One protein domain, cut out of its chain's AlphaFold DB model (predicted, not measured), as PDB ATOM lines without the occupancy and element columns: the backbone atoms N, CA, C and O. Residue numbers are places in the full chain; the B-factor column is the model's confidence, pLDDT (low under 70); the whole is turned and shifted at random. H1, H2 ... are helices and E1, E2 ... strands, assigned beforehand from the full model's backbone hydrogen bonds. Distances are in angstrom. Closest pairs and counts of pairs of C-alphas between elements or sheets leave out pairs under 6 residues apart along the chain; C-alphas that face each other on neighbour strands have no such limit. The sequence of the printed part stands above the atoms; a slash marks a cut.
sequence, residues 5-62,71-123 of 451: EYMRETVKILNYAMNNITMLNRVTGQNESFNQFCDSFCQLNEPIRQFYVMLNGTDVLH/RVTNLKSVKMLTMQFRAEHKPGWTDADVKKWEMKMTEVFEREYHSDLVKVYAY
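AT A GLANCE: This is residues 5 to 62 and 71 to 123 of the 451 residues of the protein "Patched family protein" of Oesophagostomum dentatum (UniProt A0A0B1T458). The model is elongated: H1 and the small hairpin of E1 and E2 follow each other along the length, H3 packs on residues 7 to 11 of H1, and H2 sits by its residues 17 to 19. H4, the longest helix, runs beside E1 and back toward H1, and residues 71 to 94, with no named element, stretch along much of the length. The printed part has 111 residues, with four named helices and two named strands in the order H1, E1, E2, H2, H3, H4. The sheet is E1 - E2, antiparallel; the class is mostly helix, though under half of the residues, 54, are in named elements. The whole is only just loose, close to compact, with a radius of gyration of the C-alphas of 16.2 A and spans of 50 by 29 by 22 A.

HOW THE PARTS SIT: H1, residues 5 to 19, touches H3, residues 46 to 56, with its residues 7 to 11 alone; the closest C-alphas are those of Met 7 and Tyr 52, 5.9 A apart. They run opposite ways at a shallow tilt of 34 degrees, only just short of steep. With residues 17 to 19 alone H1 touches H2, residues 34 to 37; the closest C-alphas are those of Met 18 and Phe 34, 5.0 A apart. E1, residues 22 to 24, and E2, residues 31 to 33, form an antiparallel hairpin at 144 degrees between their directions, with N 23 and O 32 at 2.8 A and N 32 and O 23 at 2.8 A, within hydrogen-bond range. H4, residues 95 to 112, touches no helix; it is close to H1 but not clearly touching, with the C-alphas of Ala 17 and Met 105 closest at 7.4 A, at a shallow tilt of 31 degrees, opposite ways. The closest C-alphas of E1 and H4 are those of Met 23 and Trp 101, 6.1 A apart. H2 and H4 are apart, and so are H3 and H4. Each O i to N i+4 pair in H1, H3 and H4 is within hydrogen-bond range; H2 is too short for such a pair.

IN THESE COORDINATES: H1 begins at C-alpha 5 at (131.812, 132.997, 167.244) and is 21.2 A long. E1 and E2 are each 6.8 A long, H2 5.4 A and H3 15.6 A. H4, 24.5 A long, ends at C-alpha 112 at (149.606, 133.781, 157.148).

THE WHOLE: The two C-alphas farthest apart are those of His 62 and Ala 96, 52.6 A. Residues 63 to 70 are not printed, and C-alphas 62 and 71 are 18.0 A apart across the cut, which lies in the link from H3 to H4. Of the links that are printed whole, none is long. Residues 57 to 62 and 74 to 79 stand free. The mean pLDDT of the printed part is 84.2; residues 56 to 62 and 71 to 73 are under 70.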
ATOM      1  N   GLU A   5     130.979 133.237 168.434       87.06
ATOM      2  CA  GLU A   5     131.812 132.997 167.244       87.06
ATOM      3  C   GLU A   5     133.178 133.696 167.325       87.06
ATOM      4  O   GLU A   5     134.208 133.077 167.074       87.06
ATOM      5  N   TYR A   6     133.202 134.957 167.770       88.00
ATOM      6  CA  TYR A   6     134.431 135.746 167.917       88.00
ATOM      7  C   TYR A   6     135.302 135.199 169.054       88.00
ATOM      8  O   TYR A   6     136.528 135.162 168.950       88.00
ATOM      9  N   MET A   7     134.676 134.731 170.137       87.12
ATOM     10  CA  MET A   7     135.391 134.102 171.250       87.12
ATOM     11  C   MET A   7     135.942 132.725 170.873       87.12
ATOM     12  O   MET A   7     137.081 132.423 171.219       87.12
ATOM     13  N   ARG A   8     135.185 131.917 170.118       89.25
ATOM     14  CA  ARG A   8     135.664 130.644 169.562       89.25
ATOM     15  C   ARG A   8     136.902 130.873 168.705       89.25
ATOM     16  O   ARG A   8     137.888 130.160 168.855       89.25
ATOM     17  N   GLU A   9     136.852 131.876 167.835       90.31
ATOM     18  CA  GLU A   9     137.972 132.247 166.978       90.31
ATOM     19  C   GLU A   9     139.181 132.736 167.788       90.31
ATOM     20  O   GLU A   9     140.301 132.289 167.560       90.31
ATOM     21  N   THR A  10     138.954 133.548 168.823       90.38
ATOM     22  CA  THR A  10     140.022 133.993 169.732       90.38
ATOM     23  C   THR A  10     140.704 132.814 170.439       90.38
ATOM     24  O   THR A  10     141.927 132.775 170.543       90.38
ATOM     25  N   VAL A  11     139.937 131.817 170.894       90.06
ATOM     26  CA  VAL A  11     140.500 130.610 171.526       90.06
ATOM     27  C   VAL A  11     141.290 129.766 170.523       90.06
ATOM     28  O   VAL A  11     142.331 129.220 170.887       90.06
ATOM     29  N   LYS A  12     140.860 129.681 169.255       90.69
ATOM     30  CA  LYS A  12     141.656 129.021 168.205       90.69
ATOM     31  C   LYS A  12     142.994 129.725 167.989       90.69
ATOM     32  O   LYS A  12     144.013 129.042 167.953       90.69
ATOM     33  N   ILE A  13     142.996 131.056 167.902       91.81
ATOM     34  CA  ILE A  13     144.216 131.868 167.761       91.81
ATOM     35  C   ILE A  13     145.160 131.621 168.939       91.81
ATOM     36  O   ILE A  13     146.341 131.355 168.735       91.81
ATOM     37  N   LEU A  14     144.632 131.636 170.166       91.06
ATOM     38  CA  LEU A  14     145.413 131.351 171.369       91.06
ATOM     39  C   LEU A  14     146.028 129.943 171.325       91.06
ATOM     40  O   LEU A  14     147.218 129.783 171.575       91.06
ATOM     41  N   ASN A  15     145.242 128.923 170.970       90.56
ATOM     42  CA  ASN A  15     145.731 127.547 170.843       90.56
ATOM     43  C   ASN A  15     146.809 127.410 169.763       90.56
ATOM     44  O   ASN A  15     147.801 126.714 169.975       90.56
ATOM     45  N   TYR A  16     146.624 128.081 168.625       91.12
ATOM     46  CA  TYR A  16     147.592 128.093 167.537       91.12
ATOM     47  C   TYR A  16     148.908 128.733 167.990       91.12
ATOM     48  O   TYR A  16     149.968 128.125 167.844       91.12
ATOM     49  N   ALA A  17     148.842 129.914 168.613       91.31
ATOM     50  CA  ALA A  17     150.017 130.623 169.113       91.31
ATOM     51  C   ALA A  17     150.806 129.795 170.142       91.31
ATOM     52  O   ALA A  17     152.034 129.797 170.128       91.31
ATOM     53  N   MET A  18     150.107 129.060 171.014       90.31
ATOM     54  CA  MET A  18     150.738 128.269 172.072       90.31
ATOM     55  C   MET A  18     151.370 126.958 171.579       90.31
ATOM     56  O   MET A  18     152.375 126.527 172.143       90.31
ATOM     57  N   ASN A  19     150.789 126.309 170.562       91.19
ATOM     58  CA  ASN A  19     151.178 124.952 170.156       91.19
ATOM     59  C   ASN A  19     151.962 124.893 168.839       91.19
ATOM     60  O   ASN A  19     152.843 124.049 168.697       91.19
ATOM     61  N   ASN A  20     151.656 125.759 167.871       91.62
ATOM     62  CA  ASN A  20     152.196 125.626 166.514       91.62
ATOM     63  C   ASN A  20     153.486 126.429 166.307       91.62
ATOM     64  O   ASN A  20     154.300 126.090 165.445       91.62
ATOM     65  N   ILE A  21     153.696 127.488 167.092       90.31
ATOM     66  CA  ILE A  21     154.874 128.346 166.969       90.31
ATOM     67  C   ILE A  21     155.969 127.808 167.884       90.31
ATOM     68  O   ILE A  21     155.966 128.004 169.100       90.31
ATOM     69  N   THR A  22     156.910 127.105 167.264       91.06
ATOM     70  CA  THR A  22     158.000 126.413 167.948       91.06
ATOM     71  C   THR A  22     159.316 127.180 167.906       91.06
ATOM     72  O   THR A  22     159.586 127.943 166.971       91.06
ATOM     73  N   MET A  23     160.148 126.938 168.917       90.12
ATOM     74  CA  MET A  23     161.528 127.396 169.020       90.12
ATOM     75  C   MET A  23     162.461 126.190 169.178       90.12
ATOM     76  O   MET A  23     162.127 125.232 169.871       90.12
ATOM     77  N   LEU A  24     163.627 126.219 168.531       87.44
ATOM     78  CA  LEU A  24     164.615 125.147 168.654       87.44
ATOM     79  C   LEU A  24     165.329 125.249 170.005       87.44
ATOM     80  O   LEU A  24     166.022 126.230 170.271       87.44
ATOM     81  N   ASN A  25     165.218 124.213 170.827       86.00
ATOM     82  CA  ASN A  25     166.010 124.083 172.037       86.00
ATOM     83  C   ASN A  25     167.374 123.472 171.684       86.00
ATOM     84  O   ASN A  25     167.474 122.311 171.287       86.00
ATOM     85  N   ARG A  26     168.447 124.259 171.824       83.12
ATOM     86  CA  ARG A  26     169.815 123.833 171.470       83.12
ATOM     87  C   ARG A  26     170.372 122.735 172.377       83.12
ATOM     88  O   ARG A  26     171.305 122.051 171.973       83.12
ATOM     89  N   VAL A  27     169.825 122.568 173.580       83.44
ATOM     90  CA  VAL A  27     170.276 121.553 174.543       83.44
ATOM     91  C   VAL A  27     169.686 120.186 174.202       83.44
ATOM     92  O   VAL A  27     170.396 119.184 174.220       83.44
ATOM     93  N   THR A  28     168.395 120.142 173.870       84.12
ATOM     94  CA  THR A  28     167.675 118.898 173.549       84.12
ATOM     95  C   THR A  28     167.686 118.573 172.052       84.12
ATOM     96  O   THR A  28     167.414 117.437 171.670       84.12
ATOM     97  N   GLY A  29     167.998 119.553 171.196       85.06
ATOM     98  CA  GLY A  29     167.957 119.435 169.737       85.06
ATOM     99  C   GLY A  29     166.539 119.365 169.158       85.06
ATOM    100  O   GLY A  29     166.383 119.052 167.978       85.06
ATOM    101  N   GLN A  30     165.505 119.626 169.965       88.19
ATOM    102  CA  GLN A  30     164.100 119.510 169.572       88.19
ATOM    103  C   GLN A  30     163.433 120.879 169.432       88.19
ATOM    104  O   GLN A  30     163.789 121.841 170.112       88.19
ATOM    105  N   ASN A  31     162.446 120.963 168.541       90.44
ATOM    106  CA  ASN A  31     161.590 122.138 168.420       90.44
ATOM    107  C   ASN A  31     160.481 122.060 169.469       90.44
ATOM    108  O   ASN A  31     159.600 121.210 169.375       90.44
ATOM    109  N   GLU A  32     160.518 122.967 170.435       90.31
ATOM    110  CA  GLU A  32     159.557 123.052 171.527       90.31
ATOM    111  C   GLU A  32     158.546 124.170 171.245       90.31
ATOM    112  O   GLU A  32     158.901 125.267 170.812       90.31
ATOM    113  N   SER A  33     157.264 123.892 171.457       92.00
ATOM    114  CA  SER A  33     156.188 124.891 171.433       92.00
ATOM    115  C   SER A  33     156.174 125.724 172.714       92.00
ATOM    116  O   SER A  33     156.753 125.322 173.726       92.00
ATOM    117  N   PHE A  34     155.464 126.857 172.712       90.19
ATOM    118  CA  PHE A  34     155.353 127.719 173.896       90.19
ATOM    119  C   PHE A  34     154.867 126.957 175.134       90.19
ATOM    120  O   PHE A  34     155.404 127.149 176.218       90.19
ATOM    121  N   ASN A  35     153.922 126.028 174.972       88.50
ATOM    122  CA  ASN A  35     153.445 125.184 176.072       88.50
ATOM    123  C   ASN A  35     154.486 124.205 176.625       88.50
ATOM    124  O   ASN A  35     154.352 123.765 177.760       88.50
ATOM    125  N   GLN A  36     155.483 123.829 175.829       88.44
ATOM    126  CA  GLN A  36     156.520 122.886 176.244       88.44
ATOM    127  C   GLN A  36     157.683 123.592 176.931       88.44
ATOM    128  O   GLN A  36     158.251 123.051 177.875       88.44
ATOM    129  N   PHE A  37     158.039 124.794 176.470       89.25
ATOM    130  CA  PHE A  37     159.160 125.526 177.049       89.25
ATOM    131  C   PHE A  37     158.758 126.535 178.129       89.25
ATOM    132  O   PHE A  37     159.640 127.036 178.819       89.25
ATOM    133  N   CYS A  38     157.483 126.874 178.289       88.06
ATOM    134  CA  CYS A  38     157.043 127.775 179.347       88.06
ATOM    135  C   CYS A  38     156.906 127.033 180.691       88.06
ATOM    136  O   CYS A  38     156.280 125.977 180.737       88.06
ATOM    137  N   ASP A  39     157.406 127.636 181.781       84.00
ATOM    138  CA  ASP A  39     157.297 127.075 183.139       84.00
ATOM    139  C   ASP A  39     156.362 127.913 184.050       84.00
ATOM    140  O   ASP A  39     155.340 127.416 184.519       84.00
ATOM    141  N   SER A  40     156.652 129.205 184.269       80.94
ATOM    142  CA  SER A  40     155.956 130.016 185.296       80.94
ATOM    143  C   SER A  40     154.711 130.782 184.821       80.94
ATOM    144  O   SER A  40     153.758 130.955 185.580       80.94
ATOM    145  N   PHE A  41     154.686 131.277 183.577       82.62
ATOM    146  CA  PHE A  41     153.673 132.243 183.104       82.62
ATOM    147  C   PHE A  41     152.712 131.676 182.048       82.62
ATOM    148  O   PHE A  41     152.099 132.416 181.280       82.62
ATOM    149  N   CYS A  42     152.554 130.358 181.990       84.44
ATOM    150  CA  CYS A  42     151.887 129.697 180.860       84.44
ATOM    151  C   CYS A  42     150.369 129.835 180.920       84.44
ATOM    152  O   CYS A  42     149.692 129.853 179.894       84.44
ATOM    153  N   GLN A  43     149.840 130.004 182.131       84.25
ATOM    154  CA  GLN A  43     148.412 130.155 182.386       84.25
ATOM    155  C   GLN A  43     147.931 131.612 182.309       84.25
ATOM    156  O   GLN A  43     146.769 131.890 182.595       84.25
ATOM    157  N   LEU A  44     148.782 132.562 181.900       85.38
ATOM    158  CA  LEU A  44     148.438 133.990 181.919       85.38
ATOM    159  C   LEU A  44     147.208 134.328 181.053       85.38
ATOM    160  O   LEU A  44     146.472 135.263 181.353       85.38
ATOM    161  N   ASN A  45     146.979 133.547 179.992       89.19
ATOM    162  CA  ASN A  45     145.863 133.723 179.059       89.19
ATOM    163  C   ASN A  45     144.671 132.781 179.337       89.19
ATOM    164  O   ASN A  45     143.672 132.847 178.620       89.19
ATOM    165  N   GLU A  46     144.727 131.931 180.370       85.69
ATOM    166  CA  GLU A  46     143.628 131.016 180.735       85.69
ATOM    167  C   GLU A  46     142.281 131.705 181.013       85.69
ATOM    168  O   GLU A  46     141.251 131.147 180.620       85.69
ATOM    169  N   PRO A  47     142.219 132.933 181.575       85.88
ATOM    170  CA  PRO A  47     140.946 133.632 181.746       85.88
ATOM    171  C   PRO A  47     140.134 133.780 180.447       85.88
ATOM    172  O   PRO A  47     138.905 133.752 180.488       85.88
ATOM    173  N   ILE A  48     140.786 133.870 179.280       85.50
ATOM    174  CA  ILE A  48     140.098 133.929 177.976       85.50
ATOM    175  C   ILE A  48     139.371 132.608 177.686       85.50
ATOM    176  O   ILE A  48     138.229 132.618 177.218       85.50
ATOM    177  N   ARG A  49     140.007 131.468 177.990       83.19
ATOM    178  CA  ARG A  49     139.415 130.135 177.805       83.19
ATOM    179  C   ARG A  49     138.259 129.914 178.769       83.19
ATOM    180  O   ARG A  49     137.191 129.484 178.339       83.19
ATOM    181  N   GLN A  50     138.442 130.272 180.038       82.56
ATOM    182  CA  GLN A  50     137.386 130.189 181.051       82.56
ATOM    183  C   GLN A  50     136.169 131.033 180.657       82.56
ATOM    184  O   GLN A  50     135.035 130.565 180.747       82.56
ATOM    185  N   PHE A  51     136.395 132.244 180.140       81.19
ATOM    186  CA  PHE A  51     135.319 133.118 179.687       81.19
ATOM    187  C   PHE A  51     134.570 132.556 178.467       81.19
ATOM    188  O   PHE A  51     133.344 132.620 178.409       81.19
ATOM    189  N   TYR A  52     135.278 131.947 177.510       82.50
ATOM    190  CA  TYR A  52     134.649 131.250 176.385       82.50
ATOM    191  C   TYR A  52     133.807 130.046 176.833       82.50
ATOM    192  O   TYR A  52     132.670 129.895 176.386       82.50
ATOM    193  N   VAL A  53     134.337 129.217 177.738       80.50
ATOM    194  CA  VAL A  53     133.609 128.066 178.294       80.50
ATOM    195  C   VAL A  53     132.374 128.527 179.060       80.50
ATOM    196  O   VAL A  53     131.326 127.917 178.916       80.50
ATOM    197  N   MET A  54     132.444 129.632 179.802       73.88
ATOM    198  CA  MET A  54     131.281 130.201 180.489       73.88
ATOM    199  C   MET A  54     130.194 130.683 179.511       73.88
ATOM    200  O   MET A  54     129.009 130.512 179.782       73.88
ATOM    201  N   LEU A  55     130.581 131.269 178.374       73.31
ATOM    202  CA  LEU A  55     129.635 131.723 177.349       73.31
ATOM    203  C   LEU A  55     128.946 130.552 176.633       73.31
ATOM    204  O   LEU A  55     127.732 130.590 176.452       73.31
ATOM    205  N   ASN A  56     129.697 129.511 176.262       68.56
ATOM    206  CA  ASN A  56     129.159 128.337 175.556       68.56
ATOM    207  C   ASN A  56     128.573 127.263 176.484       68.56
ATOM    208  O   ASN A  56     127.767 126.449 176.050       68.56
ATOM    209  N   GLY A  57     128.968 127.243 177.756       57.53
ATOM    210  CA  GLY A  57     128.510 126.283 178.763       57.53
ATOM    211  C   GLY A  57     127.038 126.440 179.143       57.53
ATOM    212  O   GLY A  57     126.532 125.652 179.935       57.53
ATOM    213  N   THR A  58     126.342 127.417 178.559       52.38
ATOM    214  CA  THR A  58     124.884 127.529 178.643       52.38
ATOM    215  C   THR A  58     124.142 126.527 177.745       52.38
ATOM    216  O   THR A  58     122.972 126.282 178.011       52.38
ATOM    217  N   ASP A  59     124.806 125.864 176.785       45.72
ATOM    218  CA  ASP A  59     124.168 124.877 175.885       45.72
ATOM    219  C   ASP A  59     124.346 123.397 176.305       45.72
ATOM    220  O   ASP A  59     123.829 122.507 175.634       45.72
ATOM    221  N   VAL A  60     125.061 123.084 177.401       43.78
ATOM    222  CA  VAL A  60     125.353 121.680 177.807       43.78
ATOM    223  C   VAL A  60     124.822 121.314 179.203       43.78
ATOM    224  O   VAL A  60     125.049 120.210 179.689       43.78
ATOM    225  N   LEU A  61     124.039 122.179 179.853       42.09
ATOM    226  CA  LEU A  61     123.424 121.877 181.152       42.09
ATOM    227  C   LEU A  61     121.894 121.749 181.075       42.09
ATOM    228  O   LEU A  61     121.150 122.469 181.726       42.09
ATOM    229  N   HIS A  62     121.435 120.747 180.322       39.12
ATOM    230  CA  HIS A  62     120.177 120.042 180.607       39.12
ATOM    231  C   HIS A  62     120.474 118.729 181.347       39.12
ATOM    232  O   HIS A  62     120.129 117.638 180.905       39.12
ATOM    233  N   ARG A  71     127.417 134.104 188.208       52.53
ATOM    234  CA  ARG A  71     127.930 134.923 187.104       52.53
ATOM    235  C   ARG A  71     129.048 135.817 187.650       52.53
ATOM    236  O   ARG A  71     128.775 136.860 188.229       52.53
ATOM    237  N   VAL A  72     130.299 135.399 187.464       56.38
ATOM    238  CA  VAL A  72     131.481 136.047 188.061       56.38
ATOM    239  C   VAL A  72     131.697 137.457 187.491       56.38
ATOM    240  O   VAL A  72     132.388 138.269 188.098       56.38
ATOM    241  N   THR A  73     131.094 137.792 186.340       62.28
ATOM    242  CA  THR A  73     131.321 139.079 185.669       62.28
ATOM    243  C   THR A  73     130.037 139.723 185.129       62.28
ATOM    244  O   THR A  73     129.151 139.064 184.587       62.28
ATOM    245  N   ASN A  74     129.953 141.051 185.241       71.00
ATOM    246  CA  ASN A  74     128.895 141.917 184.699       71.00
ATOM    247  C   ASN A  74     129.258 142.486 183.308       71.00
ATOM    248  O   ASN A  74     128.793 143.561 182.914       71.00
ATOM    249  N   LEU A  75     130.132 141.795 182.573       72.31
ATOM    250  CA  LEU A  75     130.807 142.320 181.393       72.31
ATOM    251  C   LEU A  75     129.873 142.307 180.164       72.31
ATOM    252  O   LEU A  75     129.546 141.257 179.621       72.31
ATOM    253  N   LYS A  76     129.418 143.488 179.718       74.19
ATOM    254  CA  LYS A  76     128.404 143.634 178.642       74.19
ATOM    255  C   LYS A  76     128.981 143.619 177.217       74.19
ATOM    256  O   LYS A  76     128.315 143.200 176.264       74.19
ATOM    257  N   SER A  77     130.202 144.120 177.042       81.44
ATOM    258  CA  SER A  77     130.871 144.210 175.740       81.44
ATOM    259  C   SER A  77     132.384 144.256 175.894       81.44
ATOM    260  O   SER A  77     132.879 144.991 176.745       81.44
ATOM    261  N   VAL A  78     133.096 143.565 175.007       82.62
ATOM    262  CA  VAL A  78     134.550 143.665 174.843       82.62
ATOM    263  C   VAL A  78     134.833 144.273 173.477       82.62
ATOM    264  O   VAL A  78     134.198 143.889 172.496       82.62
ATOM    265  N   LYS A  79     135.759 145.233 173.423       86.31
ATOM    266  CA  LYS A  79     136.220 145.852 172.169       86.31
ATOM    267  C   LYS A  79     137.620 145.401 171.755       86.31
ATOM    268  O   LYS A  79     137.928 145.436 170.574       86.31
ATOM    269  N   MET A  80     138.449 144.996 172.714       88.31
ATOM    270  CA  MET A  80     139.827 144.565 172.502       88.31
ATOM    271  C   MET A  80     140.147 143.446 173.494       88.31
ATOM    272  O   MET A  80     139.793 143.552 174.669       88.31
ATOM    273  N   LEU A  81     140.798 142.390 173.014       89.06
ATOM    274  CA  LEU A  81     141.346 141.309 173.828       89.06
ATOM    275  C   LEU A  81     142.863 141.328 173.669       89.06
ATOM    276  O   LEU A  81     143.364 141.387 172.549       89.06
ATOM    277  N   THR A  82     143.580 141.272 174.786       89.44
ATOM    278  CA  THR A  82     145.044 141.251 174.794       89.44
ATOM    279  C   THR A  82     145.508 139.915 175.344       89.44
ATOM    280  O   THR A  82     145.148 139.550 176.460       89.44
ATOM    281  N   MET A  83     146.324 139.210 174.567       90.81
ATOM    282  CA  MET A  83     147.012 137.992 174.987       90.81
ATOM    283  C   MET A  83     148.470 138.337 175.275       90.81
ATOM    284  O   MET A  83     149.091 139.080 174.515       90.81
ATOM    285  N   GLN A  84     149.013 137.838 176.381       89.81
ATOM    286  CA  GLN A  84     150.404 138.069 176.760       89.81
ATOM    287  C   GLN A  84     151.143 136.737 176.821       89.81
ATOM    288  O   GLN A  84     150.729 135.820 177.525       89.81
ATOM    289  N   PHE A  85     152.253 136.649 176.099       90.69
ATOM    290  CA  PHE A  85     153.152 135.502 176.128       90.69
ATOM    291  C   PHE A  85     154.409 135.922 176.882       90.69
ATOM    292  O   PHE A  85     155.112 136.836 176.459       90.69
ATOM    293  N   ARG A  86     154.645 135.306 178.042       88.88
ATOM    294  CA  ARG A  86     155.837 135.527 178.865       88.88
ATOM    295  C   ARG A  86     156.495 134.184 179.119       88.88
ATOM    296  O   ARG A  86     155.811 133.230 179.476       88.88
ATOM    297  N   ALA A  87     157.804 134.124 178.945       87.19
ATOM    298  CA  ALA A  87     158.602 132.947 179.240       87.19
ATOM    299  C   ALA A  87     159.891 133.378 179.938       87.19
ATOM    300  O   ALA A  87     160.370 134.496 179.742       87.19
ATOM    301  N   GLU A  88     160.424 132.499 180.778       86.06
ATOM    302  CA  GLU A  88     161.730 132.692 181.399       86.06
ATOM    303  C   GLU A  88     162.828 132.315 180.408       86.06
ATOM    304  O   GLU A  88     162.674 131.386 179.613       86.06
ATOM    305  N   HIS A  89     163.942 133.040 180.450       86.19
ATOM    306  CA  HIS A  89     165.065 132.753 179.572       86.19
ATOM    307  C   HIS A  89     165.756 131.457 180.017       86.19
ATOM    308  O   HIS A  89     166.448 131.431 181.037       86.19
ATOM    309  N   LYS A  90     165.581 130.376 179.249       86.31
ATOM    310  CA  LYS A  90     166.186 129.075 179.563       86.31
ATOM    311  C   LYS A  90     167.681 129.037 179.208       86.31
ATOM    312  O   LYS A  90     168.125 129.714 178.276       86.31
ATOM    313  N   PRO A  91     168.494 128.251 179.937       82.81
ATOM    314  CA  PRO A  91     169.909 128.086 179.615       82.81
ATOM    315  C   PRO A  91     170.081 127.464 178.220       82.81
ATOM    316  O   PRO A  91     169.450 126.460 177.897       82.81
ATOM    317  N   GLY A  92     170.938 128.065 177.390       84.31
ATOM    318  CA  GLY A  92     171.187 127.639 176.005       84.31
ATOM    319  C   GLY A  92     170.401 128.409 174.941       84.31
ATOM    320  O   GLY A  92     170.684 128.246 173.753       84.31
ATOM    321  N   TRP A  93     169.458 129.267 175.341       87.94
ATOM    322  CA  TRP A  93     168.837 130.229 174.436       87.94
ATOM    323  C   TRP A  93     169.823 131.344 174.097       87.94
ATOM    324  O   TRP A  93     170.600 131.784 174.947       87.94
ATOM    325  N   THR A  94     169.800 131.785 172.843       89.31
ATOM    326  CA  THR A  94     170.493 133.003 172.418       89.31
ATOM    327  C   THR A  94     169.468 134.085 172.113       89.31
ATOM    328  O   THR A  94     168.365 133.772 171.659       89.31
ATOM    329  N   ASP A  95     169.838 135.355 172.280       87.69
ATOM    330  CA  ASP A  95     168.961 136.490 171.951       87.69
ATOM    331  C   ASP A  95     168.447 136.418 170.502       87.69
ATOM    332  O   ASP A  95     167.311 136.781 170.210       87.69
ATOM    333  N   ALA A  96     169.260 135.870 169.591       88.94
ATOM    334  CA  ALA A  96     168.881 135.642 168.202       88.94
ATOM    335  C   ALA A  96     167.767 134.591 168.043       88.94
ATOM    336  O   ALA A  96     166.897 134.754 167.187       88.94
ATOM    337  N   ASP A  97     167.771 133.526 168.852       90.44
ATOM    338  CA  ASP A  97     166.724 132.498 168.813       90.44
ATOM    339  C   ASP A  97     165.395 133.063 169.336       90.44
ATOM    340  O   ASP A  97     164.351 132.853 168.714       90.44
ATOM    341  N   VAL A  98     165.449 133.845 170.420       90.56
ATOM    342  CA  VAL A  98     164.280 134.532 170.992       90.56
ATOM    343  C   VAL A  98     163.718 135.540 169.992       90.56
ATOM    344  O   VAL A  98     162.532 135.482 169.664       90.56
ATOM    345  N   LYS A  99     164.578 136.394 169.418       92.06
ATOM    346  CA  LYS A  99     164.200 137.348 168.367       92.06
ATOM    347  C   LYS A  99     163.546 136.646 167.182       92.06
ATOM    348  O   LYS A  99     162.512 137.092 166.688       92.06
ATOM    349  N   LYS A 100     164.091 135.508 166.747       92.31
ATOM    350  CA  LYS A 100     163.518 134.714 165.652       92.31
ATOM    351  C   LYS A 100     162.127 134.175 165.991       92.31
ATOM    352  O   LYS A 100     161.256 134.193 165.125       92.31
ATOM    353  N   TRP A 101     161.903 133.705 167.216       92.19
ATOM    354  CA  TRP A 101     160.582 133.244 167.651       92.19
ATOM    355  C   TRP A 101     159.565 134.394 167.718       92.19
ATOM    356  O   TRP A 101     158.465 134.267 167.179       92.19
ATOM    357  N   GLU A 102     159.946 135.542 168.288       93.38
ATOM    358  CA  GLU A 102     159.101 136.744 168.353       93.38
ATOM    359  C   GLU A 102     158.733 137.286 166.962       93.38
ATOM    360  O   GLU A 102     157.591 137.693 166.721       93.38
ATOM    361  N   MET A 103     159.686 137.270 166.027       93.00
ATOM    362  CA  MET A 103     159.451 137.668 164.638       93.00
ATOM    363  C   MET A 103     158.558 136.664 163.908       93.00
ATOM    364  O   MET A 103     157.620 137.077 163.234       93.00
ATOM    365  N   LYS A 104     158.770 135.354 164.098       92.50
ATOM    366  CA  LYS A 104     157.917 134.306 163.513       92.50
ATOM    367  C   LYS A 104     156.470 134.413 163.994       92.50
ATOM    368  O   LYS A 104     155.549 134.250 163.204       92.50
ATOM    369  N   MET A 105     156.264 134.716 165.277       92.38
ATOM    370  CA  MET A 105     154.937 134.996 165.838       92.38
ATOM    371  C   MET A 105     154.252 136.151 165.106       92.38
ATOM    372  O   MET A 105     153.075 136.061 164.763       92.38
ATOM    373  N   THR A 106     154.999 137.217 164.835       91.81
ATOM    374  CA  THR A 106     154.486 138.385 164.118       91.81
ATOM    375  C   THR A 106     154.168 138.056 162.663       91.81
ATOM    376  O   THR A 106     153.069 138.341 162.199       91.81
ATOM    377  N   GLU A 107     155.079 137.375 161.969       91.38
ATOM    378  CA  GLU A 107     154.920 136.988 160.568       91.38
ATOM    379  C   GLU A 107     153.683 136.114 160.339       91.38
ATOM    380  O   GLU A 107     152.888 136.393 159.443       91.38
ATOM    381  N   VAL A 108     153.471 135.108 161.191       91.56
ATOM    382  CA  VAL A 108     152.295 134.234 161.118       91.56
ATOM    383  C   VAL A 108     151.005 135.042 161.233       91.56
ATOM    384  O   VAL A 108     150.096 134.862 160.426       91.56
ATOM    385  N   PHE A 109     150.901 135.934 162.220       90.56
ATOM    386  CA  PHE A 109     149.654 136.659 162.473       90.56
ATOM    387  C   PHE A 109     149.417 137.854 161.552       90.56
ATOM    388  O   PHE A 109     148.271 138.268 161.401       90.56
ATOM    389  N   GLU A 110     150.460 138.390 160.922       87.12
ATOM    390  CA  GLU A 110     150.311 139.462 159.938       87.12
ATOM    391  C   GLU A 110     150.143 138.951 158.502       87.12
ATOM    392  O   GLU A 110     149.416 139.576 157.728       87.12
ATOM    393  N   ARG A 111     150.805 137.846 158.125       84.69
ATOM    394  CA  ARG A 111     150.869 137.377 156.727       84.69
ATOM    395  C   ARG A 111     150.140 136.070 156.451       84.69
ATOM    396  O   ARG A 111     149.635 135.898 155.346       84.69
ATOM    397  N   GLU A 112     150.132 135.133 157.393       84.62
ATOM    398  CA  GLU A 112     149.606 133.781 157.148       84.62
ATOM    399  C   GLU A 112     148.187 133.595 157.697       84.62
ATOM    400  O   GLU A 112     147.367 132.895 157.102       84.62
ATOM    401  N   TYR A 113     147.878 134.226 158.830       85.69
ATOM    402  CA  TYR A 113     146.603 134.087 159.518       85.69
ATOM    403  C   TYR A 113     145.666 135.253 159.191       85.69
ATOM    404  O   TYR A 113     145.750 136.328 159.783       85.69
ATOM    405  N   HIS A 114     144.708 135.016 158.295       84.81
ATOM    406  CA  HIS A 114     143.606 135.940 158.039       84.81
ATOM    407  C   HIS A 114     142.293 135.361 158.569       84.81
ATOM    408  O   HIS A 114     141.927 134.229 158.257       84.81
ATOM    409  N   SER A 115     141.584 136.146 159.379       86.81
ATOM    410  CA  SER A 115     140.262 135.807 159.904       86.81
ATOM    411  C   SER A 115     139.286 136.930 159.580       86.81
ATOM    412  O   SER A 115     139.573 138.097 159.850       86.81
ATOM    413  N   ASP A 116     138.115 136.584 159.049       86.00
ATOM    414  CA  ASP A 116     137.066 137.558 158.708       86.00
ATOM    415  C   ASP A 116     136.372 138.140 159.954       86.00
ATOM    416  O   ASP A 116     135.663 139.145 159.883       86.00
ATOM    417  N   LEU A 117     136.561 137.500 161.116       88.88
ATOM    418  CA  LEU A 117     135.891 137.854 162.368       88.88
ATOM    419  C   LEU A 117     136.751 138.744 163.268       88.88
ATOM    420  O   LEU A 117     136.226 139.637 163.932       88.88
ATOM    421  N   VAL A 118     138.061 138.503 163.340       89.50
ATOM    422  CA  VAL A 118     138.956 139.197 164.276       89.50
ATOM    423  C   VAL A 118     140.231 139.654 163.583       89.50
ATOM    424  O   VAL A 118     140.892 138.887 162.891       89.50
ATOM    425  N   LYS A 119     140.603 140.914 163.822       89.88
ATOM    426  CA  LYS A 119     141.881 141.471 163.381       89.88
ATOM    427  C   LYS A 119     142.910 141.267 164.487       89.88
ATOM    428  O   LYS A 119     142.706 141.729 165.611       89.88
ATOM    429  N   VAL A 120     143.982 140.548 164.176       91.25
ATOM    430  CA  VAL A 120     145.042 140.207 165.128       91.25
ATOM    431  C   VAL A 120     146.241 141.107 164.871       91.25
ATOM    432  O   VAL A 120     146.620 141.325 163.727       91.25
ATOM    433  N   TYR A 121     146.834 141.615 165.946       91.38
ATOM    434  CA  TYR A 121     148.108 142.318 165.899       91.38
ATOM    435  C   TYR A 121     149.074 141.642 166.854       91.38
ATOM    436  O   TYR A 121     148.750 141.439 168.029       91.38
ATOM    437  N   ALA A 122     150.261 141.327 166.356       91.06
ATOM    438  CA  ALA A 122     151.365 140.876 167.178       91.06
ATOM    439  C   ALA A 122     152.221 142.077 167.600       91.06
ATOM    440  O   ALA A 122     152.406 143.035 166.853       91.06
ATOM    441  N   TYR A 123     152.721 142.035 168.831       90.44
ATOM    442  CA  TYR A 123     153.599 143.062 169.377       90.44
ATOM    443  C   TYR A 123     154.699 142.403 170.186       90.44
ATOM    444  O   TYR A 123     154.423 141.714 171.169       90.44
TER     445      TYR A 123